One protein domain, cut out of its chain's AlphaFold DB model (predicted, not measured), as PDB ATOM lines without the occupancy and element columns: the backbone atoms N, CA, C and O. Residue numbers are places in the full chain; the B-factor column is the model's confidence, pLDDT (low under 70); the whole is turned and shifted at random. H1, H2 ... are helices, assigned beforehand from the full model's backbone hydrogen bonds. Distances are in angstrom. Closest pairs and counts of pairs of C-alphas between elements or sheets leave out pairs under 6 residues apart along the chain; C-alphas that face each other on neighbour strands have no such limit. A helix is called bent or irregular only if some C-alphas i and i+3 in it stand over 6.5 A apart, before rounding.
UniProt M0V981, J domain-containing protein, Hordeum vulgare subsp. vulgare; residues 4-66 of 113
ATOM      1  N   SER A   4      66.562  44.058  93.602       82.94
ATOM      2  CA  SER A   4      66.428  43.223  92.401       82.94
ATOM      3  C   SER A   4      67.024  43.882  91.154       82.94
ATOM      4  O   SER A   4      67.751  43.236  90.411       82.94
ATOM      5  N   GLU A   5      66.791  45.184  90.967       85.38
ATOM      6  CA  GLU A   5      67.384  45.975  89.875       85.38
ATOM      7  C   GLU A   5      68.907  46.082  90.050       85.38
ATOM      8  O   GLU A   5      69.671  45.939  89.100       85.38
ATOM      9  N   ALA A   6      69.374  46.265  91.290       86.38
ATOM     10  CA  ALA A   6      70.799  46.280  91.609       86.38
ATOM     11  C   ALA A   6      71.487  44.929  91.324       86.38
ATOM     12  O   ALA A   6      72.648  44.904  90.918       86.38
ATOM     13  N   MET A   7      70.786  43.810  91.535       87.19
ATOM     14  CA  MET A   7      71.273  42.473  91.184       87.19
ATOM     15  C   MET A   7      71.400  42.314  89.672       87.19
ATOM     16  O   MET A   7      72.453  41.889  89.200       87.19
ATOM     17  N   GLU A   8      70.374  42.719  88.929       88.31
ATOM     18  CA  GLU A   8      70.348  42.647  87.467       88.31
ATOM     19  C   GLU A   8      71.476  43.474  86.833       88.31
ATOM     20  O   GLU A   8      72.192  42.979  85.964       88.31
ATOM     21  N   LEU A   9      71.739  44.678  87.353       87.75
ATOM     22  CA  LEU A   9      72.845  45.534  86.901       87.75
ATOM     23  C   LEU A   9      74.236  44.927  87.121       87.75
ATOM     24  O   LEU A   9      75.174  45.257  86.398       87.75
ATOM     25  N   LEU A  10      74.391  44.060  88.121       86.12
ATOM     26  CA  LEU A  10      75.631  43.321  88.366       86.12
ATOM     27  C   LEU A  10      75.663  41.962  87.645       86.12
ATOM     28  O   LEU A  10      76.635  41.218  87.800       86.12
ATOM     29  N   GLY A  11      74.628  41.634  86.865       86.81
ATOM     30  CA  GLY A  11      74.517  40.385  86.114       86.81
ATOM     31  C   GLY A  11      74.038  39.192  86.944       86.81
ATOM     32  O   GLY A  11      74.335  38.048  86.600       86.81
ATOM     33  N   PHE A  12      73.331  39.429  88.051       86.12
ATOM     34  CA  PHE A  12      72.695  38.384  88.856       86.12
ATOM     35  C   PHE A  12      71.193  38.303  88.575       86.12
ATOM     36  O   PHE A  12      70.554  39.295  88.237       86.12
ATOM     37  N   ALA A  13      70.606  37.122  88.780       85.25
ATOM     38  CA  ALA A  13      69.159  36.967  88.685       85.25
ATOM     39  C   ALA A  13      68.441  37.743  89.817       85.25
ATOM     40  O   ALA A  13      68.938  37.756  90.948       85.25
ATOM     41  N   PRO A  14      67.249  38.321  89.561       74.38
ATOM     42  CA  PRO A  14      66.530  39.216  90.484       74.38
ATOM     43  C   PRO A  14      66.069  38.567  91.802       74.38
ATOM     44  O   PRO A  14      65.638  39.268  92.717       74.38
ATOM     45  N   TYR A  15      66.185  37.241  91.915       74.88
ATOM     46  CA  TYR A  15      65.830  36.459  93.104       74.88
ATOM     47  C   TYR A  15      67.000  35.639  93.662       74.88
ATOM     48  O   TYR A  15      66.832  34.892  94.628       74.88
ATOM     49  N   SER A  16      68.194  35.769  93.080       79.12
ATOM     50  CA  SER A  16      69.384  35.105  93.601       79.12
ATOM     51  C   SER A  16      69.919  35.856  94.818       79.12
ATOM     52  O   SER A  16      69.920  37.084  94.865       79.12
ATOM     53  N   ARG A  17      70.419  35.117  95.814       79.38
ATOM     54  CA  ARG A  17      71.145  35.681  96.963       79.38
ATOM     55  C   ARG A  17      72.650  35.466  96.789       79.38
ATOM     56  O   ARG A  17      73.180  34.511  97.354       79.38
ATOM     57  N   PRO A  18      73.349  36.337  96.042       81.19
ATOM     58  CA  PRO A  18      74.784  36.204  95.883       81.19
ATOM     59  C   PRO A  18      75.534  36.437  97.204       81.19
ATOM     60  O   PRO A  18      75.170  37.261  98.063       81.19
ATOM     61  N   SER A  19      76.626  35.702  97.363       84.75
ATOM     62  CA  SER A  19      77.575  35.860  98.465       84.75
ATOM     63  C   SER A  19      78.277  37.232  98.366       84.75
ATOM     64  O   SER A  19      78.364  37.796  97.273       84.75
ATOM     65  N   PRO A  20      78.802  37.841  99.453       82.56
ATOM     66  CA  PRO A  20      79.383  39.180  99.343       82.56
ATOM     67  C   PRO A  20      80.671  39.146  98.499       82.56
ATOM     68  O   PRO A  20      81.036  40.140  97.874       82.56
ATOM     69  N   SER A  21      81.333  37.986  98.445       83.81
ATOM     70  CA  SER A  21      82.445  37.677  97.549       83.81
ATOM     71  C   SER A  21      82.030  37.720  96.077       83.81
ATOM     72  O   SER A  21      82.729  38.335  95.275       83.81
ATOM     73  N   GLU A  22      80.882  37.139  95.726       87.75
ATOM     74  CA  GLU A  22      80.343  37.135  94.361       87.75
ATOM     75  C   GLU A  22      79.944  38.542  93.924       87.75
ATOM     76  O   GLU A  22      80.349  38.982  92.849       87.75
ATOM     77  N   VAL A  23      79.243  39.285  94.786       86.38
ATOM     78  CA  VAL A  23      78.870  40.687  94.531       86.38
ATOM     79  C   VAL A  23      80.117  41.541  94.283       86.38
ATOM     80  O   VAL A  23      80.167  42.315  93.326       86.38
ATOM     81  N   LYS A  24      81.171  41.359  95.089       86.00
ATOM     82  CA  LYS A  24      82.456  42.048  94.900       86.00
ATOM     83  C   LYS A  24      83.151  41.628  93.599       86.00
ATOM     84  O   LYS A  24      83.747  42.471  92.929       86.00
ATOM     85  N   ALA A  25      83.093  40.350  93.232       87.50
ATOM     86  CA  ALA A  25      83.677  39.846  91.992       87.50
ATOM     87  C   ALA A  25      82.940  40.370  90.748       87.50
ATOM     88  O   ALA A  25      83.588  40.736  89.770       87.50
ATOM     89  N   ALA A  26      81.609  40.439  90.783       88.69
ATOM     90  CA  ALA A  26      80.796  41.031  89.721       88.69
ATOM     91  C   ALA A  26      81.048  42.537  89.582       88.69
ATOM     92  O   ALA A  26      81.339  43.001  88.484       88.69
ATOM     93  N   TYR A  27      81.070  43.276  90.696       87.00
ATOM     94  CA  TYR A  27      81.414  44.701  90.703       87.00
ATOM     95  C   TYR A  27      82.767  44.968  90.028       87.00
ATOM     96  O   TYR A  27      82.872  45.824  89.155       87.00
ATOM     97  N   ARG A  28      83.803  44.190  90.374       86.12
ATOM     98  CA  ARG A  28      85.131  44.325  89.754       86.12
ATOM     99  C   ARG A  28      85.100  44.113  88.239       86.12
ATOM    100  O   ARG A  28      85.745  44.876  87.530       86.12
ATOM    101  N   ARG A  29      84.362  43.108  87.757       86.44
ATOM    102  CA  ARG A  29      84.211  42.832  86.317       86.44
ATOM    103  C   ARG A  29      83.533  43.999  85.597       86.44
ATOM    104  O   ARG A  29      84.113  44.559  84.675       86.44
ATOM    105  N   MET A  30      82.393  44.453  86.113       85.94
ATOM    106  CA  MET A  30      81.611  45.547  85.523       85.94
ATOM    107  C   MET A  30      82.378  46.879  85.472       85.94
ATOM    108  O   MET A  30      82.279  47.627  84.498       85.94
ATOM    109  N   VAL A  31      83.180  47.172  86.502       83.62
ATOM    110  CA  VAL A  31      84.045  48.365  86.541       83.62
ATOM    111  C   VAL A  31      85.156  48.293  85.493       83.62
ATOM    112  O   VAL A  31      85.475  49.305  84.873       83.62
ATOM    113  N   MET A  32      85.737  47.111  85.276       82.06
ATOM    114  CA  MET A  32      86.761  46.918  84.246       82.06
ATOM    115  C   MET A  32      86.185  47.021  82.828       82.06
ATOM    116  O   MET A  32      86.857  47.535  81.936       82.06
ATOM    117  N   GLU A  33      84.953  46.561  82.620       79.81
ATOM    118  CA  GLU A  33      84.249  46.654  81.336       79.81
ATOM    119  C   GLU A  33      83.804  48.087  81.021       79.81
ATOM    120  O   GLU A  33      83.954  48.551  79.894       79.81
ATOM    121  N   SER A  34      83.333  48.823  82.029       78.00
ATOM    122  CA  SER A  34      82.914  50.228  81.897       78.00
ATOM    123  C   SER A  34      84.085  51.216  82.007       78.00
ATOM    124  O   SER A  34      83.887  52.388  82.327       78.00
ATOM    125  N   HIS A  35      85.320  50.764  81.781       70.81
ATOM    126  CA  HIS A  35      86.503  51.594  81.973       70.81
ATOM    127  C   HIS A  35      86.717  52.554  80.781       70.81
ATOM    128  O   HIS A  35      86.837  52.084  79.646       70.81
ATOM    129  N   PRO A  36      86.848  53.881  81.004       69.94
ATOM    130  CA  PRO A  36      86.958  54.899  79.947       69.94
ATOM    131  C   PRO A  36      88.205  54.763  79.055       69.94
ATOM    132  O   PRO A  36      88.269  55.396  78.005       69.94
ATOM    133  N   ASP A  37      89.185  53.961  79.481       73.19
ATOM    134  CA  ASP A  37      90.412  53.636  78.731       73.19
ATOM    135  C   ASP A  37      90.204  52.514  77.701       73.19
ATOM    136  O   ASP A  37      90.923  52.430  76.715       73.19
ATOM    137  N   ARG A  38      89.203  51.646  77.915       67.50
ATOM    138  CA  ARG A  38      88.871  50.550  76.988       67.50
ATOM    139  C   ARG A  38      87.774  50.932  75.999       67.50
ATOM    140  O   ARG A  38      87.582  50.227  75.013       67.50
ATOM    141  N   VAL A  39      87.047  52.018  76.268       69.62
ATOM    142  CA  VAL A  39      85.967  52.491  75.401       69.62
ATOM    143  C   VAL A  39      86.427  53.652  74.516       69.62
ATOM    144  O   VAL A  39      87.165  54.533  74.966       69.62
ATOM    145  N   PRO A  40      85.975  53.699  73.253       77.06
ATOM    146  CA  PRO A  40      86.270  54.809  72.357       77.06
ATOM    147  C   PRO A  40      85.695  56.125  72.898       77.06
ATOM    148  O   PRO A  40      84.721  56.143  73.652       77.06
ATOM    149  N   THR A  41      86.272  57.253  72.481       74.19
ATOM    150  CA  THR A  41      85.984  58.604  73.005       74.19
ATOM    151  C   THR A  41      84.497  58.966  73.007       74.19
ATOM    152  O   THR A  41      84.034  59.632  73.926       74.19
ATOM    153  N   HIS A  42      83.739  58.463  72.029       78.62
ATOM    154  CA  HIS A  42      82.294  58.676  71.892       78.62
ATOM    155  C   HIS A  42      81.445  57.939  72.939       78.62
ATOM    156  O   HIS A  42      80.307  58.321  73.188       78.62
ATOM    157  N   GLN A  43      81.981  56.888  73.564       78.88
ATOM    158  CA  GLN A  43      81.267  56.064  74.542       78.88
ATOM    159  C   GLN A  43      81.669  56.376  75.988       78.88
ATOM    160  O   GLN A  43      81.098  55.803  76.914       78.88
ATOM    161  N   LYS A  44      82.595  57.320  76.210       79.88
ATOM    162  CA  LYS A  44      83.056  57.712  77.553       79.88
ATOM    163  C   LYS A  44      81.908  58.169  78.454       79.88
ATOM    164  O   LYS A  44      81.810  57.709  79.585       79.88
ATOM    165  N   THR A  45      80.993  58.988  77.935       82.62
ATOM    166  CA  THR A  45      79.814  59.459  78.680       82.62
ATOM    167  C   THR A  45      78.872  58.309  79.051       82.62
ATOM    168  O   THR A  45      78.321  58.274  80.150       82.62
ATOM    169  N   GLN A  46      78.715  57.323  78.160       83.38
ATOM    170  CA  GLN A  46      77.900  56.141  78.440       83.38
ATOM    171  C   GLN A  46      78.569  55.240  79.487       83.38
ATOM    172  O   GLN A  46      77.893  54.729  80.379       83.38
ATOM    173  N   ALA A  47      79.889  55.070  79.404       80.12
ATOM    174  CA  ALA A  47      80.671  54.306  80.369       80.12
ATOM    175  C   ALA A  47      80.625  54.937  81.769       80.12
ATOM    176  O   ALA A  47      80.438  54.225  82.752       80.12
ATOM    177  N   GLU A  48      80.687  56.267  81.866       82.38
ATOM    178  CA  GLU A  48      80.531  56.999  83.130       82.38
ATOM    179  C   GLU A  48      79.133  56.810  83.739       82.38
ATOM    180  O   GLU A  48      79.002  56.521  84.931       82.38
ATOM    181  N   SER A  49      78.083  56.906  82.916       86.50
ATOM    182  CA  SER A  49      76.704  56.667  83.358       86.50
ATOM    183  C   SER A  49      76.515  55.239  83.886       86.50
ATOM    184  O   SER A  49      76.005  55.052  84.994       86.50
ATOM    185  N   LYS A  50      77.020  54.235  83.154       85.19
ATOM    186  CA  LYS A  50      77.010  52.823  83.575       85.19
ATOM    187  C   LYS A  50      77.796  52.612  84.866       85.19
ATOM    188  O   LYS A  50      77.297  51.975  85.790       85.19
ATOM    189  N   PHE A  51      78.992  53.191  84.974       85.00
ATOM    190  CA  PHE A  51      79.818  53.104  86.178       85.00
ATOM    191  C   PHE A  51      79.079  53.639  87.409       85.00
ATOM    192  O   PHE A  51      79.063  52.986  88.453       85.00
ATOM    193  N   LYS A  52      78.398  54.783  87.280       87.06
ATOM    194  CA  LYS A  52      77.600  55.362  88.369       87.06
ATOM    195  C   LYS A  52      76.478  54.421  88.827       87.06
ATOM    196  O   LYS A  52      76.312  54.228  90.029       87.06
ATOM    197  N   GLN A  53      75.769  53.792  87.888       88.44
ATOM    198  CA  GLN A  53      74.719  52.808  88.187       88.44
ATOM    199  C   GLN A  53      75.276  51.557  88.889       88.44
ATOM    200  O   GLN A  53      74.702  51.092  89.874       88.44
ATOM    201  N   ILE A  54      76.428  51.045  88.443       87.31
ATOM    202  CA  ILE A  54      77.111  49.889  89.051       87.31
ATOM    203  C   ILE A  54      77.528  50.187  90.502       87.31
ATOM    204  O   ILE A  54      77.374  49.340  91.387       87.31
ATOM    205  N   VAL A  55      78.045  51.391  90.766       87.12
ATOM    206  CA  VAL A  55      78.436  51.827  92.119       87.12
ATOM    207  C   VAL A  55      77.217  51.952  93.033       87.12
ATOM    208  O   VAL A  55      77.256  51.464  94.167       87.12
ATOM    209  N   GLU A  56      76.124  52.549  92.547       88.38
ATOM    210  CA  GLU A  56      74.862  52.636  93.292       88.38
ATOM    211  C   GLU A  56      74.327  51.235  93.632       88.38
ATOM    212  O   GLU A  56      73.972  50.971  94.784       88.38
ATOM    213  N   ALA A  57      74.366  50.302  92.673       88.56
ATOM    214  CA  ALA A  57      73.923  48.918  92.854       88.56
ATOM    215  C   ALA A  57      74.699  48.207  93.955       88.56
ATOM    216  O   ALA A  57      74.116  47.606  94.861       88.56
ATOM    217  N   TYR A  58      76.024  48.323  93.910       86.00
ATOM    218  CA  TYR A  58      76.889  47.740  94.919       86.00
ATOM    219  C   TYR A  58      76.620  48.323  96.314       86.00
ATOM    220  O   TYR A  58      76.551  47.561  97.281       86.00
ATOM    221  N   SER A  59      76.418  49.643  96.432       85.94
ATOM    222  CA  SER A  59      76.085  50.270  97.720       85.94
ATOM    223  C   SER A  59      74.749  49.764  98.258       85.94
ATOM    224  O   SER A  59      74.686  49.336  99.408       85.94
ATOM    225  N   CYS A  60      73.710  49.707  97.419       84.19
ATOM    226  CA  CYS A  60      72.400  49.185  97.811       84.19
ATOM    227  C   CYS A  60      72.462  47.729  98.291       84.19
ATOM    228  O   CYS A  60      71.824  47.390  99.285       84.19
ATOM    229  N   LEU A  61      73.240  46.861  97.636       82.00
ATOM    230  CA  LEU A  61      73.383  45.459  98.054       82.00
ATOM    231  C   LEU A  61      74.233  45.300  99.316       82.00
ATOM    232  O   LEU A  61      73.967  44.425 100.146       82.00
ATOM    233  N   LYS A  62      75.245  46.154  99.484       79.25
ATOM    234  CA  LYS A  62      76.099  46.177 100.672       79.25
ATOM    235  C   LYS A  62      75.327  46.653 101.904       79.25
ATOM    236  O   LYS A  62      75.415  46.011 102.950       79.25
ATOM    237  N   ASP A  63      74.553  47.724 101.768       71.50
ATOM    238  CA  ASP A  63      73.710  48.253 102.842       71.50
ATOM    239  C   ASP A  63      72.477  47.372 103.063       71.50
ATOM    240  O   ASP A  63      72.055  47.164 104.199       71.50
ATOM    241  N   GLY A  64      71.957  46.745 102.005       59.47
ATOM    242  CA  GLY A  64      70.809  45.852 102.083       59.47
ATOM    243  C   GLY A  64      71.077  44.509 102.763       59.47
ATOM    244  O   GLY A  64      70.162  43.886 103.298       59.47
ATOM    245  N   ARG A  65      72.343  44.092 102.870       53.12
ATOM    246  CA  ARG A  65      72.750  42.993 103.766       53.12
ATOM    247  C   ARG A  65      72.547  43.307 105.250       53.12
ATOM    248  O   ARG A  65      72.614  42.389 106.062       53.12
ATOM    249  N   ARG A  66      72.287  44.569 105.610       49.78
ATOM    250  CA  ARG A  66      71.893  44.973 106.968       49.78
ATOM    251  C   ARG A  66      70.380  44.919 107.206       49.78
ATOM    252  O   ARG A  66      69.962  45.145 108.339       49.78
TER     253      ARG A  66
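Overview. This is residues 4 to 66 of the 113 residues of the protein "J domain-containing protein" of Hordeum vulgare subsp. vulgare (UniProt M0V981). The long helix H3 and H2 form a helical hairpin, side by side and nearly parallel in line, and the short H1 packs on H3 toward its later end. H3 makes most of the rod's length. The printed part has 63 residues with three named helices, in the order H1, H2, H3, and no named strand: all helix, compact, radius of gyration of the C-alphas 12.2 A, spans 38 by 18 by 16 A.

Arrangement. H3, residues 41 to 64, touches H2, residues 20 to 33, with residues 51 to 62 alone; the closest C-alphas, Val 31 and Phe 51, are 6.4 A apart. This hairpin has a shallow tilt of 9 degrees, opposite ways. H1, residues 4 to 9, touches H3's residues 53 to 61 alone, closest at the C-alphas of Ala 6 and Ala 57, 4.3 A; the tilt of 34 degrees, opposite ways, is only just shallow. H1 and H2 are near each other, their closest C-alphas 8.5 A apart. Every O i to N i+4 pair is within hydrogen-bond range in H1 and H2, and 18 of 20 in H3.

Along the chain. H3 runs 35.2 A from C-alpha 41 at (85.984, 58.604, 73.005); it is irregular, C-alphas 42 and 45 being 7.3 A apart. H2 spans 20.1 A, H1 8.8 A from C-alpha 4 at (66.428, 43.223, 92.401).

Size, cuts and confidence. The C-alphas farthest apart, Thr 41 and Arg 66, are 39.2 A apart. The printed part has no cut, and both links are short. Confidence is under 70 at residues 36, 38 to 39 and 64 to 66.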